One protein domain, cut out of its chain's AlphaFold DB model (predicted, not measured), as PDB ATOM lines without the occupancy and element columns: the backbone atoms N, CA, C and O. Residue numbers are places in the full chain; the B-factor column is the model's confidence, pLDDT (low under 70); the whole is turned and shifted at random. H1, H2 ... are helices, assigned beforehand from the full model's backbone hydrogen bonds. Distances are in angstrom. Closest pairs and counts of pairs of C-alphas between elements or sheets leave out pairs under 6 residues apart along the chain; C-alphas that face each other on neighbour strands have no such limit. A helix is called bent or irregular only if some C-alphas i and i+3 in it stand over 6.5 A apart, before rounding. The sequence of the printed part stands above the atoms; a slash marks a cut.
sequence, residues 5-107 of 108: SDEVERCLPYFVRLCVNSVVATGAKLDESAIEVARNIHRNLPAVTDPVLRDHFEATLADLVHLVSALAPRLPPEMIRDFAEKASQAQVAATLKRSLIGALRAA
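Overview. This is residues 5 to 107 of the 108 residues of an uncharacterized protein of Phreatobacter oligotrophus (UniProt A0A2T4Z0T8). A helical hairpin, H2 and H3 side by side, is crossed by a second antiparallel pair, H1 and H5. H1 runs through the middle of the domain, and H4 packs across its later part at one end of the elongated body. The printed part has 103 residues, with five named helices in the order H1 to H5 and no named strand; its class is all helix. It is compact, with a radius of gyration of the C-alphas of 13.4 A, and spans 41 by 25 by 22 A.

Arrangement. Start with the longest helix, H3, residues 51 to 74. H2, residues 30 to 43, touches it at a shallow tilt of 16 degrees, opposite ways; look at the C-alphas of Asp 31 and Ser 69, their closest, 4.4 A apart. H1, residues 5 to 26, is the hub and touches the four other helices. It touches H3, which takes part with residues 60 to 68 alone, at a steep tilt of 56 degrees, the same way, closest at the C-alphas of Val 8 and Thr 60, 5.8 A. With residues 15 to 23 alone H1 touches H2, closest at the C-alphas of Cys 19 and Ser 33, 5.1 A; their tilt of 69 degrees is only just steep. H5, residues 89 to 105, touches H1 at a shallow tilt of 26 degrees, opposite ways, closest at the C-alphas of Tyr 14 and Val 92, 5.9 A. H3 and H5 only just touch, with 3 pairs of C-alphas within 8 A. H4, residues 77 to 86, touches H1 about perpendicular, at 77 degrees, closest at the C-alphas of Asn 21 and Ala 84, 5.9 A; it is apart from H2, H3 and H5. Every O i to N i+4 pair is within hydrogen-bond range in H2 and H5, against 16 of 18 in H1, 18 of 20 in H3 and 3 of 6 in H4.

Along the chain. Find C-alpha 5 at (356.339, 290.314, 399.500); from there H1 runs 29.7 A to C-alpha 26, with a kink of 48 degrees near residue 12. H1 is irregular, C-alphas 10 and 13 being 7.2 A apart; so is H4, 17.0 A long, with C-alphas 83 and 86 at 7.1 A, and H3 only just, with C-alphas 70 and 73 at 6.9 A. H2 is 19.7 A long. H3 begins at C-alpha 51, (369.079, 303.309, 395.140), and covers 35.7 A. H5, 23.9 A long, ends at C-alpha 105, (356.869, 306.163, 392.067).

Size, cuts and confidence. The two C-alphas farthest apart, those of Thr 49 and Glu 78, are 42.4 A apart. The printed part has no cut and no long link. Confidence is low, under 70, at residues 48 to 49, 80 to 88 and 102 to 107.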
ATOM      1  N   SER A   5     357.335 291.393 399.501       86.88
ATOM      2  CA  SER A   5     356.339 290.314 399.500       86.88
ATOM      3  C   SER A   5     355.009 290.748 398.877       86.88
ATOM      4  O   SER A   5     354.496 290.061 397.997       86.88
ATOM      5  N   ASP A   6     354.483 291.916 399.268       86.19
ATOM      6  CA  ASP A   6     353.223 292.437 398.714       86.19
ATOM      7  C   ASP A   6     353.333 292.677 397.202       86.19
ATOM      8  O   ASP A   6     352.378 292.480 396.443       86.19
ATOM      9  N   GLU A   7     354.506 293.126 396.748       87.00
ATOM     10  CA  GLU A   7     354.731 293.377 395.331       87.00
ATOM     11  C   GLU A   7     354.938 292.111 394.516       87.00
ATOM     12  O   GLU A   7     354.427 292.018 393.396       87.00
ATOM     13  N   VAL A   8     355.600 291.111 395.091       88.56
ATOM     14  CA  VAL A   8     355.710 289.775 394.512       88.56
ATOM     15  C   VAL A   8     354.319 289.176 394.320       88.56
ATOM     16  O   VAL A   8     353.997 288.783 393.201       88.56
ATOM     17  N   GLU A   9     353.458 289.180 395.341       88.44
ATOM     18  CA  GLU A   9     352.092 288.639 395.242       88.44
ATOM     19  C   GLU A   9     351.279 289.311 394.130       88.44
ATOM     20  O   GLU A   9     350.625 288.642 393.324       88.44
ATOM     21  N   ARG A  10     351.367 290.642 394.030       87.75
ATOM     22  CA  ARG A  10     350.667 291.405 392.991       87.75
ATOM     23  C   ARG A  10     351.216 291.132 391.591       87.75
ATOM     24  O   ARG A  10     350.456 291.115 390.620       87.75
ATOM     25  N   CYS A  11     352.530 290.970 391.462       89.12
ATOM     26  CA  CYS A  11     353.206 290.847 390.173       89.12
ATOM     27  C   CYS A  11     353.260 289.406 389.647       89.12
ATOM     28  O   CYS A  11     353.345 289.211 388.429       89.12
ATOM     29  N   LEU A  12     353.176 288.407 390.530       89.56
ATOM     30  CA  LEU A  12     353.364 286.992 390.215       89.56
ATOM     31  C   LEU A  12     352.469 286.488 389.072       89.56
ATOM     32  O   LEU A  12     353.016 285.886 388.143       89.56
ATOM     33  N   PRO A  13     351.150 286.771 389.024       87.00
ATOM     34  CA  PRO A  13     350.300 286.283 387.936       87.00
ATOM     35  C   PRO A  13     350.732 286.807 386.561       87.00
ATOM     36  O   PRO A  13     350.717 286.072 385.573       87.00
ATOM     37  N   TYR A  14     351.154 288.073 386.486       88.19
ATOM     38  CA  TYR A  14     351.626 288.678 385.240       88.19
ATOM     39  C   TYR A  14     352.997 288.134 384.839       88.19
ATOM     40  O   TYR A  14     353.241 287.882 383.660       88.19
ATOM     41  N   PHE A  15     353.884 287.935 385.814       90.50
ATOM     42  CA  PHE A  15     355.221 287.410 385.570       90.50
ATOM     43  C   PHE A  15     355.176 285.957 385.079       90.50
ATOM     44  O   PHE A  15     355.736 285.666 384.023       90.50
ATOM     45  N   VAL A  16     354.418 285.075 385.746       89.81
ATOM     46  CA  VAL A  16     354.180 283.682 385.305       89.81
ATOM     47  C   VAL A  16     353.679 283.647 383.864       89.81
ATOM     48  O   VAL A  16     354.195 282.899 383.037       89.81
ATOM     49  N   ARG A  17     352.709 284.503 383.534       87.56
ATOM     50  CA  ARG A  17     352.126 284.589 382.193       87.56
ATOM     51  C   ARG A  17     353.160 284.960 381.123       87.56
ATOM     52  O   ARG A  17     353.142 284.389 380.037       87.56
ATOM     53  N   LEU A  18     354.065 285.898 381.411       89.25
ATOM     54  CA  LEU A  18     355.154 286.248 380.491       89.25
ATOM     55  C   LEU A  18     356.139 285.096 380.306       89.25
ATOM     56  O   LEU A  18     356.573 284.860 379.179       89.25
ATOM     57  N   CYS A  19     356.458 284.381 381.385       90.50
ATOM     58  CA  CYS A  19     357.340 283.219 381.335       90.50
ATOM     59  C   CYS A  19     356.725 282.118 380.470       90.50
ATOM     60  O   CYS A  19     357.377 281.627 379.558       90.50
ATOM     61  N   VAL A  20     355.444 281.801 380.677       88.00
ATOM     62  CA  VAL A  20     354.712 280.826 379.858       88.00
ATOM     63  C   VAL A  20     354.675 281.235 378.385       88.00
ATOM     64  O   VAL A  20     354.968 280.420 377.517       88.00
ATOM     65  N   ASN A  21     354.378 282.500 378.082       86.38
ATOM     66  CA  ASN A  21     354.393 282.976 376.698       86.38
ATOM     67  C   ASN A  21     355.785 282.835 376.058       86.38
ATOM     68  O   ASN A  21     355.886 282.481 374.887       86.38
ATOM     69  N   SER A  22     356.854 283.080 376.824       87.88
ATOM     70  CA  SER A  22     358.233 282.858 376.375       87.88
ATOM     71  C   SER A  22     358.506 281.377 376.100       87.88
ATOM     72  O   SER A  22     359.062 281.058 375.050       87.88
ATOM     73  N   VAL A  23     358.054 280.471 376.974       88.56
ATOM     74  CA  VAL A  23     358.144 279.014 376.765       88.56
ATOM     75  C   VAL A  23     357.450 278.615 375.465       88.56
ATOM     76  O   VAL A  23     358.048 277.940 374.637       88.56
ATOM     77  N   VAL A  24     356.217 279.076 375.238       84.50
ATOM     78  CA  VAL A  24     355.459 278.753 374.017       84.50
ATOM     79  C   VAL A  24     356.141 279.301 372.761       84.50
ATOM     80  O   VAL A  24     356.178 278.622 371.739       84.50
ATOM     81  N   ALA A  25     356.701 280.511 372.827       84.69
ATOM     82  CA  ALA A  25     357.347 281.146 371.682       84.69
ATOM     83  C   ALA A  25     358.722 280.548 371.333       84.69
ATOM     84  O   ALA A  25     359.118 280.576 370.171       84.69
ATOM     85  N   THR A  26     359.464 280.050 372.326       86.12
ATOM     86  CA  THR A  26     360.881 279.666 372.164       86.12
ATOM     87  C   THR A  26     361.150 278.175 372.358       86.12
ATOM     88  O   THR A  26     362.204 277.694 371.954       86.12
ATOM     89  N   GLY A  27     360.230 277.441 372.988       83.75
ATOM     90  CA  GLY A  27     360.433 276.056 373.418       83.75
ATOM     91  C   GLY A  27     361.366 275.894 374.626       83.75
ATOM     92  O   GLY A  27     361.659 274.763 375.005       83.75
ATOM     93  N   ALA A  28     361.842 276.992 375.226       88.31
ATOM     94  CA  ALA A  28     362.707 276.963 376.403       88.31
ATOM     95  C   ALA A  28     361.974 276.437 377.644       88.31
ATOM     96  O   ALA A  28     360.742 276.424 377.701       88.31
ATOM     97  N   LYS A  29     362.722 276.050 378.681       89.88
ATOM     98  CA  LYS A  29     362.111 275.672 379.961       89.88
ATOM     99  C   LYS A  29     361.559 276.899 380.698       89.88
ATOM    100  O   LYS A  29     361.905 278.046 380.399       89.88
ATOM    101  N   LEU A  30     360.660 276.669 381.658       89.75
ATOM    102  CA  LEU A  30     359.987 277.753 382.384       89.75
ATOM    103  C   LEU A  30     360.947 278.559 383.275       89.75
ATOM    104  O   LEU A  30     360.810 279.775 383.361       89.75
ATOM    105  N   ASP A  31     361.920 277.901 383.898       91.44
ATOM    106  CA  ASP A  31     362.991 278.516 384.689       91.44
ATOM    107  C   ASP A  31     363.921 279.375 383.817       91.44
ATOM    108  O   ASP A  31     364.176 280.539 384.130       91.44
ATOM    109  N   GLU A  32     364.345 278.855 382.663       92.50
ATOM    110  CA  GLU A  32     365.114 279.615 381.666       92.50
ATOM    111  C   GLU A  32     364.330 280.843 381.174       92.50
ATOM    112  O   GLU A  32     364.855 281.959 381.118       92.50
ATOM    113  N   SER A  33     363.038 280.657 380.888       92.12
ATOM    114  CA  SER A  33     362.137 281.741 380.494       92.12
ATOM    115  C   SER A  33     361.960 282.786 381.594       92.12
ATOM    116  O   SER A  33     361.918 283.978 381.291       92.12
ATOM    117  N   ALA A  34     361.893 282.381 382.864       93.38
ATOM    118  CA  ALA A  34     361.786 283.308 383.987       93.38
ATOM    119  C   ALA A  34     363.009 284.224 384.088       93.38
ATOM    120  O   ALA A  34     362.862 285.442 384.234       93.38
ATOM    121  N   ILE A  35     364.207 283.660 383.927       94.62
ATOM    122  CA  ILE A  35     365.457 284.425 383.926       94.62
ATOM    123  C   ILE A  35     365.471 285.430 382.767       94.62
ATOM    124  O   ILE A  35     365.775 286.609 382.970       94.62
ATOM    125  N   GLU A  36     365.126 284.997 381.554       93.44
ATOM    126  CA  GLU A  36     365.167 285.873 380.382       93.44
ATOM    127  C   GLU A  36     364.104 286.980 380.445       93.44
ATOM    128  O   GLU A  36     364.388 288.143 380.141       93.44
ATOM    129  N   VAL A  37     362.894 286.666 380.912       92.44
ATOM    130  CA  VAL A  37     361.841 287.665 381.143       92.44
ATOM    131  C   VAL A  37     362.287 288.688 382.189       92.44
ATOM    132  O   VAL A  37     362.159 289.889 381.940       92.44
ATOM    133  N   ALA A  38     362.868 288.260 383.314       92.94
ATOM    134  CA  ALA A  38     363.379 289.173 384.337       92.94
ATOM    135  C   ALA A  38     364.495 290.082 383.800       92.94
ATOM    136  O   ALA A  38     364.440 291.300 383.992       92.94
ATOM    137  N   ARG A  39     365.452 289.535 383.037       92.12
ATOM    138  CA  ARG A  39     366.497 290.326 382.359       92.12
ATOM    139  C   ARG A  39     365.910 291.350 381.398       92.12
ATOM    140  O   ARG A  39     366.399 292.475 381.320       92.12
ATOM    141  N   ASN A  40     364.877 290.979 380.647       90.06
ATOM    142  CA  ASN A  40     364.198 291.896 379.736       90.06
ATOM    143  C   ASN A  40     363.442 292.996 380.484       90.06
ATOM    144  O   ASN A  40     363.457 294.147 380.050       90.06
ATOM    145  N   ILE A  41     362.811 292.684 381.614       88.88
ATOM    146  CA  ILE A  41     362.151 293.691 382.449       88.88
ATOM    147  C   ILE A  41     363.186 294.655 383.036       88.88
ATOM    148  O   ILE A  41     363.006 295.863 382.900       88.88
ATOM    149  N   HIS A  42     364.288 294.138 383.587       87.50
ATOM    150  CA  HIS A  42     365.372 294.943 384.148       87.50
ATOM    151  C   HIS A  42     366.022 295.860 383.098       87.50
ATOM    152  O   HIS A  42     366.142 297.059 383.325       87.50
ATOM    153  N   ARG A  43     366.354 295.340 381.904       86.75
ATOM    154  CA  ARG A  43     366.914 296.142 380.793       86.75
ATOM    155  C   ARG A  43     366.003 297.284 380.344       86.75
ATOM    156  O   ARG A  43     366.486 298.297 379.856       86.75
ATOM    157  N   ASN A  44     364.692 297.105 380.473       81.50
ATOM    158  CA  ASN A  44     363.695 298.097 380.085       81.50
ATOM    159  C   ASN A  44     363.226 298.972 381.256       81.50
ATOM    160  O   ASN A  44     362.249 299.713 381.099       81.50
ATOM    161  N   LEU A  45     363.853 298.859 382.429       77.94
ATOM    162  CA  LEU A  45     363.560 299.743 383.543       77.94
ATOM    163  C   LEU A  45     364.046 301.156 383.164       77.94
ATOM    164  O   LEU A  45     365.208 301.314 382.786       77.94
ATOM    165  N   PRO A  46     363.187 302.190 383.230       71.75
ATOM    166  CA  PRO A  46     363.655 303.564 383.081       71.75
ATOM    167  C   PRO A  46     364.716 303.859 384.145       71.75
ATOM    168  O   PRO A  46     364.670 303.268 385.216       71.75
ATOM    169  N   ALA A  47     365.664 304.759 383.871       70.31
ATOM    170  CA  ALA A  47     366.733 305.081 384.815       70.31
ATOM    171  C   ALA A  47     366.153 305.516 386.178       70.31
ATOM    172  O   ALA A  47     365.694 306.645 386.337       70.31
ATOM    173  N   VAL A  48     366.135 304.596 387.146       68.94
ATOM    174  CA  VAL A  48     365.757 304.871 388.533       68.94
ATOM    175  C   VAL A  48     367.010 305.387 389.227       68.94
ATOM    176  O   VAL A  48     368.008 304.673 389.323       68.94
ATOM    177  N   THR A  49     366.978 306.647 389.656       68.50
ATOM    178  CA  THR A  49     368.107 307.304 390.333       68.50
ATOM    179  C   THR A  49     368.136 307.040 391.835       68.50
ATOM    180  O   THR A  49     369.174 307.244 392.452       68.50
ATOM    181  N   ASP A  50     367.019 306.595 392.414       82.19
ATOM    182  CA  ASP A  50     366.911 306.242 393.830       82.19
ATOM    183  C   ASP A  50     367.428 304.805 394.071       82.19
ATOM    184  O   ASP A  50     366.840 303.850 393.548       82.19
ATOM    185  N   PRO A  51     368.513 304.625 394.852       82.62
ATOM    186  CA  PRO A  51     369.079 303.309 395.140       82.62
ATOM    187  C   PRO A  51     368.130 302.386 395.909       82.62
ATOM    188  O   PRO A  51     368.076 301.197 395.619       82.62
ATOM    189  N   VAL A  52     367.334 302.917 396.841       84.06
ATOM    190  CA  VAL A  52     366.416 302.118 397.669       84.06
ATOM    191  C   VAL A  52     365.300 301.537 396.807       84.06
ATOM    192  O   VAL A  52     364.933 300.369 396.940       84.06
ATOM    193  N   LEU A  53     364.781 302.340 395.879       80.62
ATOM    194  CA  LEU A  53     363.784 301.890 394.911       80.62
ATOM    195  C   LEU A  53     364.365 300.855 393.947       80.62
ATOM    196  O   LEU A  53     363.708 299.865 393.623       80.62
ATOM    197  N   ARG A  54     365.608 301.057 393.508       83.81
ATOM    198  CA  ARG A  54     366.308 300.093 392.662       83.81
ATOM    199  C   ARG A  54     366.476 298.743 393.361       83.81
ATOM    200  O   ARG A  54     366.075 297.733 392.789       83.81
ATOM    201  N   ASP A  55     366.965 298.739 394.596       87.81
ATOM    202  CA  ASP A  55     367.152 297.523 395.392       87.81
ATOM    203  C   ASP A  55     365.818 296.806 395.629       87.81
ATOM    204  O   ASP A  55     365.716 295.589 395.472       87.81
ATOM    205  N   HIS A  56     364.755 297.559 395.930       86.56
ATOM    206  CA  HIS A  56     363.412 297.006 396.102       86.56
ATOM    207  C   HIS A  56     362.889 296.334 394.822       86.56
ATOM    208  O   HIS A  56     362.310 295.244 394.865       86.56
ATOM    209  N   PHE A  57     363.105 296.964 393.667       87.06
ATOM    210  CA  PHE A  57     362.737 296.407 392.367       87.06
ATOM    211  C   PHE A  57     363.531 295.141 392.032       87.06
ATOM    212  O   PHE A  57     362.949 294.151 391.588       87.06
ATOM    213  N   GLU A  58     364.847 295.165 392.243       90.44
ATOM    214  CA  GLU A  58     365.730 294.030 391.976       90.44
ATOM    215  C   GLU A  58     365.397 292.841 392.884       90.44
ATOM    216  O   GLU A  58     365.270 291.721 392.385       90.44
ATOM    217  N   ALA A  59     365.130 293.086 394.171       91.38
ATOM    218  CA  ALA A  59     364.656 292.068 395.108       91.38
ATOM    219  C   ALA A  59     363.305 291.470 394.677       91.38
ATOM    220  O   ALA A  59     363.159 290.251 394.614       91.38
ATOM    221  N   THR A  60     362.343 292.312 394.284       91.69
ATOM    222  CA  THR A  60     361.034 291.850 393.785       91.69
ATOM    223  C   THR A  60     361.185 290.965 392.546       91.69
ATOM    224  O   THR A  60     360.543 289.921 392.444       91.69
ATOM    225  N   LEU A  61     362.042 291.347 391.591       92.88
ATOM    226  CA  LEU A  61     362.305 290.522 390.408       92.88
ATOM    227  C   LEU A  61     362.988 289.197 390.759       92.88
ATOM    228  O   LEU A  61     362.638 288.173 390.173       92.88
ATOM    229  N   ALA A  62     363.946 289.207 391.686       94.19
ATOM    230  CA  ALA A  62     364.642 288.002 392.118       94.19
ATOM    231  C   ALA A  62     363.676 286.989 392.755       94.19
ATOM    232  O   ALA A  62     363.686 285.816 392.374       94.19
ATOM    233  N   ASP A  63     362.783 287.449 393.633       95.19
ATOM    234  CA  ASP A  63     361.783 286.597 394.286       95.19
ATOM    235  C   ASP A  63     360.764 286.036 393.284       95.19
ATOM    236  O   ASP A  63     360.416 284.855 393.334       95.19
ATOM    237  N   LEU A  64     360.342 286.839 392.302       93.75
ATOM    238  CA  LEU A  64     359.491 286.372 391.205       93.75
ATOM    239  C   LEU A  64     360.164 285.261 390.384       93.75
ATOM    240  O   LEU A  64     359.531 284.243 390.091       93.75
ATOM    241  N   VAL A  65     361.446 285.423 390.032       95.25
ATOM    242  CA  VAL A  65     362.224 284.384 389.332       95.25
ATOM    243  C   VAL A  65     362.317 283.123 390.180       95.25
ATOM    244  O   VAL A  65     362.098 282.027 389.660       95.25
ATOM    245  N   HIS A  66     362.610 283.266 391.473       94.88
ATOM    246  CA  HIS A  66     362.730 282.140 392.390       94.88
ATOM    247  C   HIS A  66     361.426 281.335 392.467       94.88
ATOM    248  O   HIS A  66     361.440 280.119 392.266       94.88
ATOM    249  N   LEU A  67     360.292 282.010 392.672       92.19
ATOM    250  CA  LEU A  67     358.981 281.367 392.767       92.19
ATOM    251  C   LEU A  67     358.599 280.633 391.478       92.19
ATOM    252  O   LEU A  67     358.174 279.479 391.534       92.19
ATOM    253  N   VAL A  68     358.783 281.256 390.311       90.69
ATOM    254  CA  VAL A  68     358.456 280.611 389.027       90.69
ATOM    255  C   VAL A  68     359.390 279.440 388.728       90.69
ATOM    256  O   VAL A  68     358.932 278.389 388.277       90.69
ATOM    257  N   SER A  69     360.679 279.566 389.040       89.44
ATOM    258  CA  SER A  69     361.644 278.474 388.861       89.44
ATOM    259  C   SER A  69     361.325 277.285 389.775       89.44
ATOM    260  O   SER A  69     361.414 276.136 389.350       89.44
ATOM    261  N   ALA A  70     360.868 277.540 391.005       91.12
ATOM    262  CA  ALA A  70     360.413 276.497 391.925       91.12
ATOM    263  C   ALA A  70     359.104 275.814 391.472       91.12
ATOM    264  O   ALA A  70     358.837 274.671 391.854       91.12
ATOM    265  N   LEU A  71     358.290 276.494 390.656       84.06
ATOM    266  CA  LEU A  71     357.080 275.934 390.043       84.06
ATOM    267  C   LEU A  71     357.382 275.081 388.804       84.06
ATOM    268  O   LEU A  71     356.647 274.129 388.546       84.06
ATOM    269  N   ALA A  72     358.459 275.374 388.069       81.94
ATOM    270  CA  ALA A  72     358.816 274.704 386.816       81.94
ATOM    271  C   ALA A  72     358.780 273.158 386.859       81.94
ATOM    272  O   ALA A  72     358.139 272.578 385.985       81.94
ATOM    273  N   PRO A  73     359.364 272.457 387.856       81.25
ATOM    274  CA  PRO A  73     359.326 270.990 387.895       81.25
ATOM    275  C   PRO A  73     357.951 270.405 388.259       81.25
ATOM    276  O   PRO A  73     357.769 269.193 388.190       81.25
ATOM    277  N   ARG A  74     356.992 271.235 388.692       81.81
ATOM    278  CA  ARG A  74     355.665 270.813 389.173       81.81
ATOM    279  C   ARG A  74     354.544 271.114 388.180       81.81
ATOM    280  O   ARG A  74     353.410 270.708 388.420       81.81
ATOM    281  N   LEU A  75     354.835 271.850 387.109       74.50
ATOM    282  CA  LEU A  75     353.849 272.251 386.113       74.50
ATOM    283  C   LEU A  75     353.828 271.243 384.955       74.50
ATOM    284  O   LEU A  75     354.828 271.113 384.247       74.50
ATOM    285  N   PRO A  76     352.703 270.547 384.726       76.75
ATOM    286  CA  PRO A  76     352.521 269.712 383.555       76.75
ATOM    287  C   PRO A  76     352.555 270.563 382.271       76.75
ATOM    288  O   PRO A  76     352.020 271.681 382.268       76.75
ATOM    289  N   PRO A  77     353.138 270.056 381.172       72.06
ATOM    290  CA  PRO A  77     353.227 270.774 379.898       72.06
ATOM    291  C   PRO A  77     351.877 271.267 379.356       72.06
ATOM    292  O   PRO A  77     351.797 272.338 378.755       72.06
ATOM    293  N   GLU A  78     350.802 270.517 379.590       72.31
ATOM    294  CA  GLU A  78     349.444 270.868 379.179       72.31
ATOM    295  C   GLU A  78     348.939 272.158 379.835       72.31
ATOM    296  O   GLU A  78     348.349 272.991 379.147       72.31
ATOM    297  N   MET A  79     349.261 272.400 381.113       71.19
ATOM    298  CA  MET A  79     348.884 273.648 381.779       71.19
ATOM    299  C   MET A  79     349.589 274.850 381.145       71.19
ATOM    300  O   MET A  79     348.974 275.899 380.973       71.19
ATOM    301  N   ILE A  80     350.857 274.711 380.742       69.38
ATOM    302  CA  ILE A  80     351.617 275.792 380.089       69.38
ATOM    303  C   ILE A  80     350.914 276.240 378.800       69.38
ATOM    304  O   ILE A  80     350.814 277.437 378.533       69.38
ATOM    305  N   ARG A  81     350.368 275.296 378.026       67.56
ATOM    306  CA  ARG A  81     349.628 275.607 376.797       67.56
ATOM    307  C   ARG A  81     348.331 276.370 377.084       67.56
ATOM    308  O   ARG A  81     348.069 277.375 376.427       67.56
ATOM    309  N   ASP A  82     347.570 275.955 378.094       67.50
ATOM    310  CA  ASP A  82     346.281 276.573 378.447       67.50
ATOM    311  C   ASP A  82     346.440 278.009 378.990       67.50
ATOM    312  O   ASP A  82     345.560 278.863 378.840       67.50
ATOM    313  N   PHE A  83     347.595 278.327 379.584       66.00
ATOM    314  CA  PHE A  83     347.901 279.672 380.081       66.00
ATOM    315  C   PHE A  83     348.113 280.713 378.965       66.00
ATOM    316  O   PHE A  83     347.924 281.910 379.219       66.00
ATOM    317  N   ALA A  84     348.472 280.289 377.750       63.53
ATOM    318  CA  ALA A  84     348.772 281.190 376.636       63.53
ATOM    319  C   ALA A  84     347.516 281.827 375.998       63.53
ATOM    320  O   ALA A  84     347.616 282.871 375.354       63.53
ATOM    321  N   GLU A  85     346.315 281.275 376.214       61.16
ATOM    322  CA  GLU A  85     345.136 281.611 375.393       61.16
ATOM    323  C   GLU A  85     344.420 282.944 375.701       61.16
ATOM    324  O   GLU A  85     343.517 283.322 374.962       61.16
ATOM    325  N   LYS A  86     344.755 283.700 376.759       58.22
ATOM    326  CA  LYS A  86     343.807 284.729 377.267       58.22
ATOM    327  C   LYS A  86     344.257 286.199 377.344       58.22
ATOM    328  O   LYS A  86     343.562 286.974 377.984       58.22
ATOM    329  N   ALA A  87     345.403 286.622 376.806       58.31
ATOM    330  CA  ALA A  87     345.784 288.054 376.719       58.31
ATOM    331  C   ALA A  87     347.075 288.230 375.908       58.31
ATOM    332  O   ALA A  87     347.952 287.370 375.988       58.31
ATOM    333  N   SER A  88     347.250 289.356 375.201       68.81
ATOM    334  CA  SER A  88     348.481 289.588 374.433       68.81
ATOM    335  C   SER A  88     349.695 289.806 375.351       68.81
ATOM    336  O   SER A  88     349.618 290.503 376.367       68.81
ATOM    337  N   GLN A  89     350.848 289.233 374.989       71.25
ATOM    338  CA  GLN A  89     352.103 289.343 375.753       71.25
ATOM    339  C   GLN A  89     352.491 290.806 376.035       71.25
ATOM    340  O   GLN A  89     352.948 291.131 377.131       71.25
ATOM    341  N   ALA A  90     352.241 291.705 375.078       71.12
ATOM    342  CA  ALA A  90     352.512 293.132 375.213       71.12
ATOM    343  C   ALA A  90     351.667 293.797 376.315       71.12
ATOM    344  O   ALA A  90     352.188 294.596 377.096       71.12
ATOM    345  N   GLN A  91     350.382 293.445 376.429       74.38
ATOM    346  CA  GLN A  91     349.496 293.977 377.473       74.38
ATOM    347  C   GLN A  91     349.919 293.510 378.869       74.38
ATOM    348  O   GLN A  91     349.917 294.301 379.819       74.38
ATOM    349  N   VAL A  92     350.323 292.244 378.991       77.56
ATOM    350  CA  VAL A  92     350.806 291.667 380.253       77.56
ATOM    351  C   VAL A  92     352.122 292.325 380.666       77.56
ATOM    352  O   VAL A  92     352.242 292.791 381.799       77.56
ATOM    353  N   ALA A  93     353.072 292.466 379.736       74.56
ATOM    354  CA  ALA A  93     354.357 293.117 379.989       74.56
ATOM    355  C   ALA A  93     354.182 294.578 380.418       74.56
ATOM    356  O   ALA A  93     354.817 295.025 381.372       74.56
ATOM    357  N   ALA A  94     353.290 295.319 379.756       75.38
ATOM    358  CA  ALA A  94     352.989 296.696 380.125       75.38
ATOM    359  C   ALA A  94     352.343 296.793 381.518       75.38
ATOM    360  O   ALA A  94     352.660 297.708 382.276       75.38
ATOM    361  N   THR A  95     351.465 295.854 381.881       78.38
ATOM    362  CA  THR A  95     350.799 295.834 383.194       78.38
ATOM    363  C   THR A  95     351.764 295.488 384.319       78.38
ATOM    364  O   THR A  95     351.755 296.159 385.351       78.38
ATOM    365  N   LEU A  96     352.649 294.516 384.099       80.88
ATOM    366  CA  LEU A  96     353.709 294.186 385.044       80.88
ATOM    367  C   LEU A  96     354.666 295.367 385.233       80.88
ATOM    368  O   LEU A  96     354.891 295.797 386.359       80.88
ATOM    369  N   LYS A  97     355.159 295.955 384.132       77.38
ATOM    370  CA  LYS A  97     356.025 297.143 384.184       77.38
ATOM    371  C   LYS A  97     355.358 298.295 384.930       77.38
ATOM    372  O   LYS A  97     355.995 298.901 385.779       77.38
ATOM    373  N   ARG A  98     354.082 298.590 384.655       78.75
ATOM    374  CA  ARG A  98     353.331 299.631 385.379       78.75
ATOM    375  C   ARG A  98     353.136 299.302 386.850       78.75
ATOM    376  O   ARG A  98     353.157 300.220 387.655       78.75
ATOM    377  N   SER A  99     352.935 298.036 387.199       77.38
ATOM    378  CA  SER A  99     352.802 297.626 388.597       77.38
ATOM    379  C   SER A  99     354.117 297.880 389.326       77.38
ATOM    380  O   SER A  99     354.136 298.672 390.266       77.38
ATOM    381  N   LEU A 100     355.220 297.349 388.797       74.56
ATOM    382  CA  LEU A 100     356.557 297.544 389.351       74.56
ATOM    383  C   LEU A 100     356.930 299.037 389.423       74.56
ATOM    384  O   LEU A 100     357.264 299.534 390.488       74.56
ATOM    385  N   ILE A 101     356.769 299.803 388.338       71.56
ATOM    386  CA  ILE A 101     357.090 301.245 388.302       71.56
ATOM    387  C   ILE A 101     356.139 302.082 389.164       71.56
ATOM    388  O   ILE A 101     356.563 303.051 389.789       71.56
ATOM    389  N   GLY A 102     354.850 301.745 389.201       66.94
ATOM    390  CA  GLY A 102     353.858 302.446 390.014       66.94
ATOM    391  C   GLY A 102     354.125 302.292 391.509       66.94
ATOM    392  O   GLY A 102     353.932 303.248 392.253       66.94
ATOM    393  N   ALA A 103     354.631 301.130 391.933       60.44
ATOM    394  CA  ALA A 103     355.106 300.923 393.299       60.44
ATOM    395  C   ALA A 103     356.338 301.784 393.607       60.44
ATOM    396  O   ALA A 103     356.397 302.399 394.670       60.44
ATOM    397  N   LEU A 104     357.270 301.892 392.650       61.03
ATOM    398  CA  LEU A 104     358.476 302.713 392.787       61.03
ATOM    399  C   LEU A 104     358.138 304.208 392.919       61.03
ATOM    400  O   LEU A 104     358.614 304.869 393.829       61.03
ATOM    401  N   ARG A 105     357.255 304.736 392.061       61.00
ATOM    402  CA  ARG A 105     356.869 306.163 392.067       61.00
ATOM    403  C   ARG A 105     355.994 306.587 393.245       61.00
ATOM    404  O   ARG A 105     355.949 307.766 393.553       61.00
ATOM    405  N   ALA A 106     355.251 305.666 393.856       58.41
ATOM    406  CA  ALA A 106     354.450 305.954 395.050       58.41
ATOM    407  C   ALA A 106     355.284 305.924 396.346       58.41
ATOM    408  O   ALA A 106     354.757 306.193 397.425       58.41
ATOM    409  N   ALA A 107     356.550 305.513 396.251       51.97
ATOM    410  CA  ALA A 107     357.473 305.380 397.368       51.97
ATOM    411  C   ALA A 107     358.575 306.457 397.388       51.97
ATOM    412  O   ALA A 107     359.151 306.657 398.455       51.97
TER     413      ALA A 107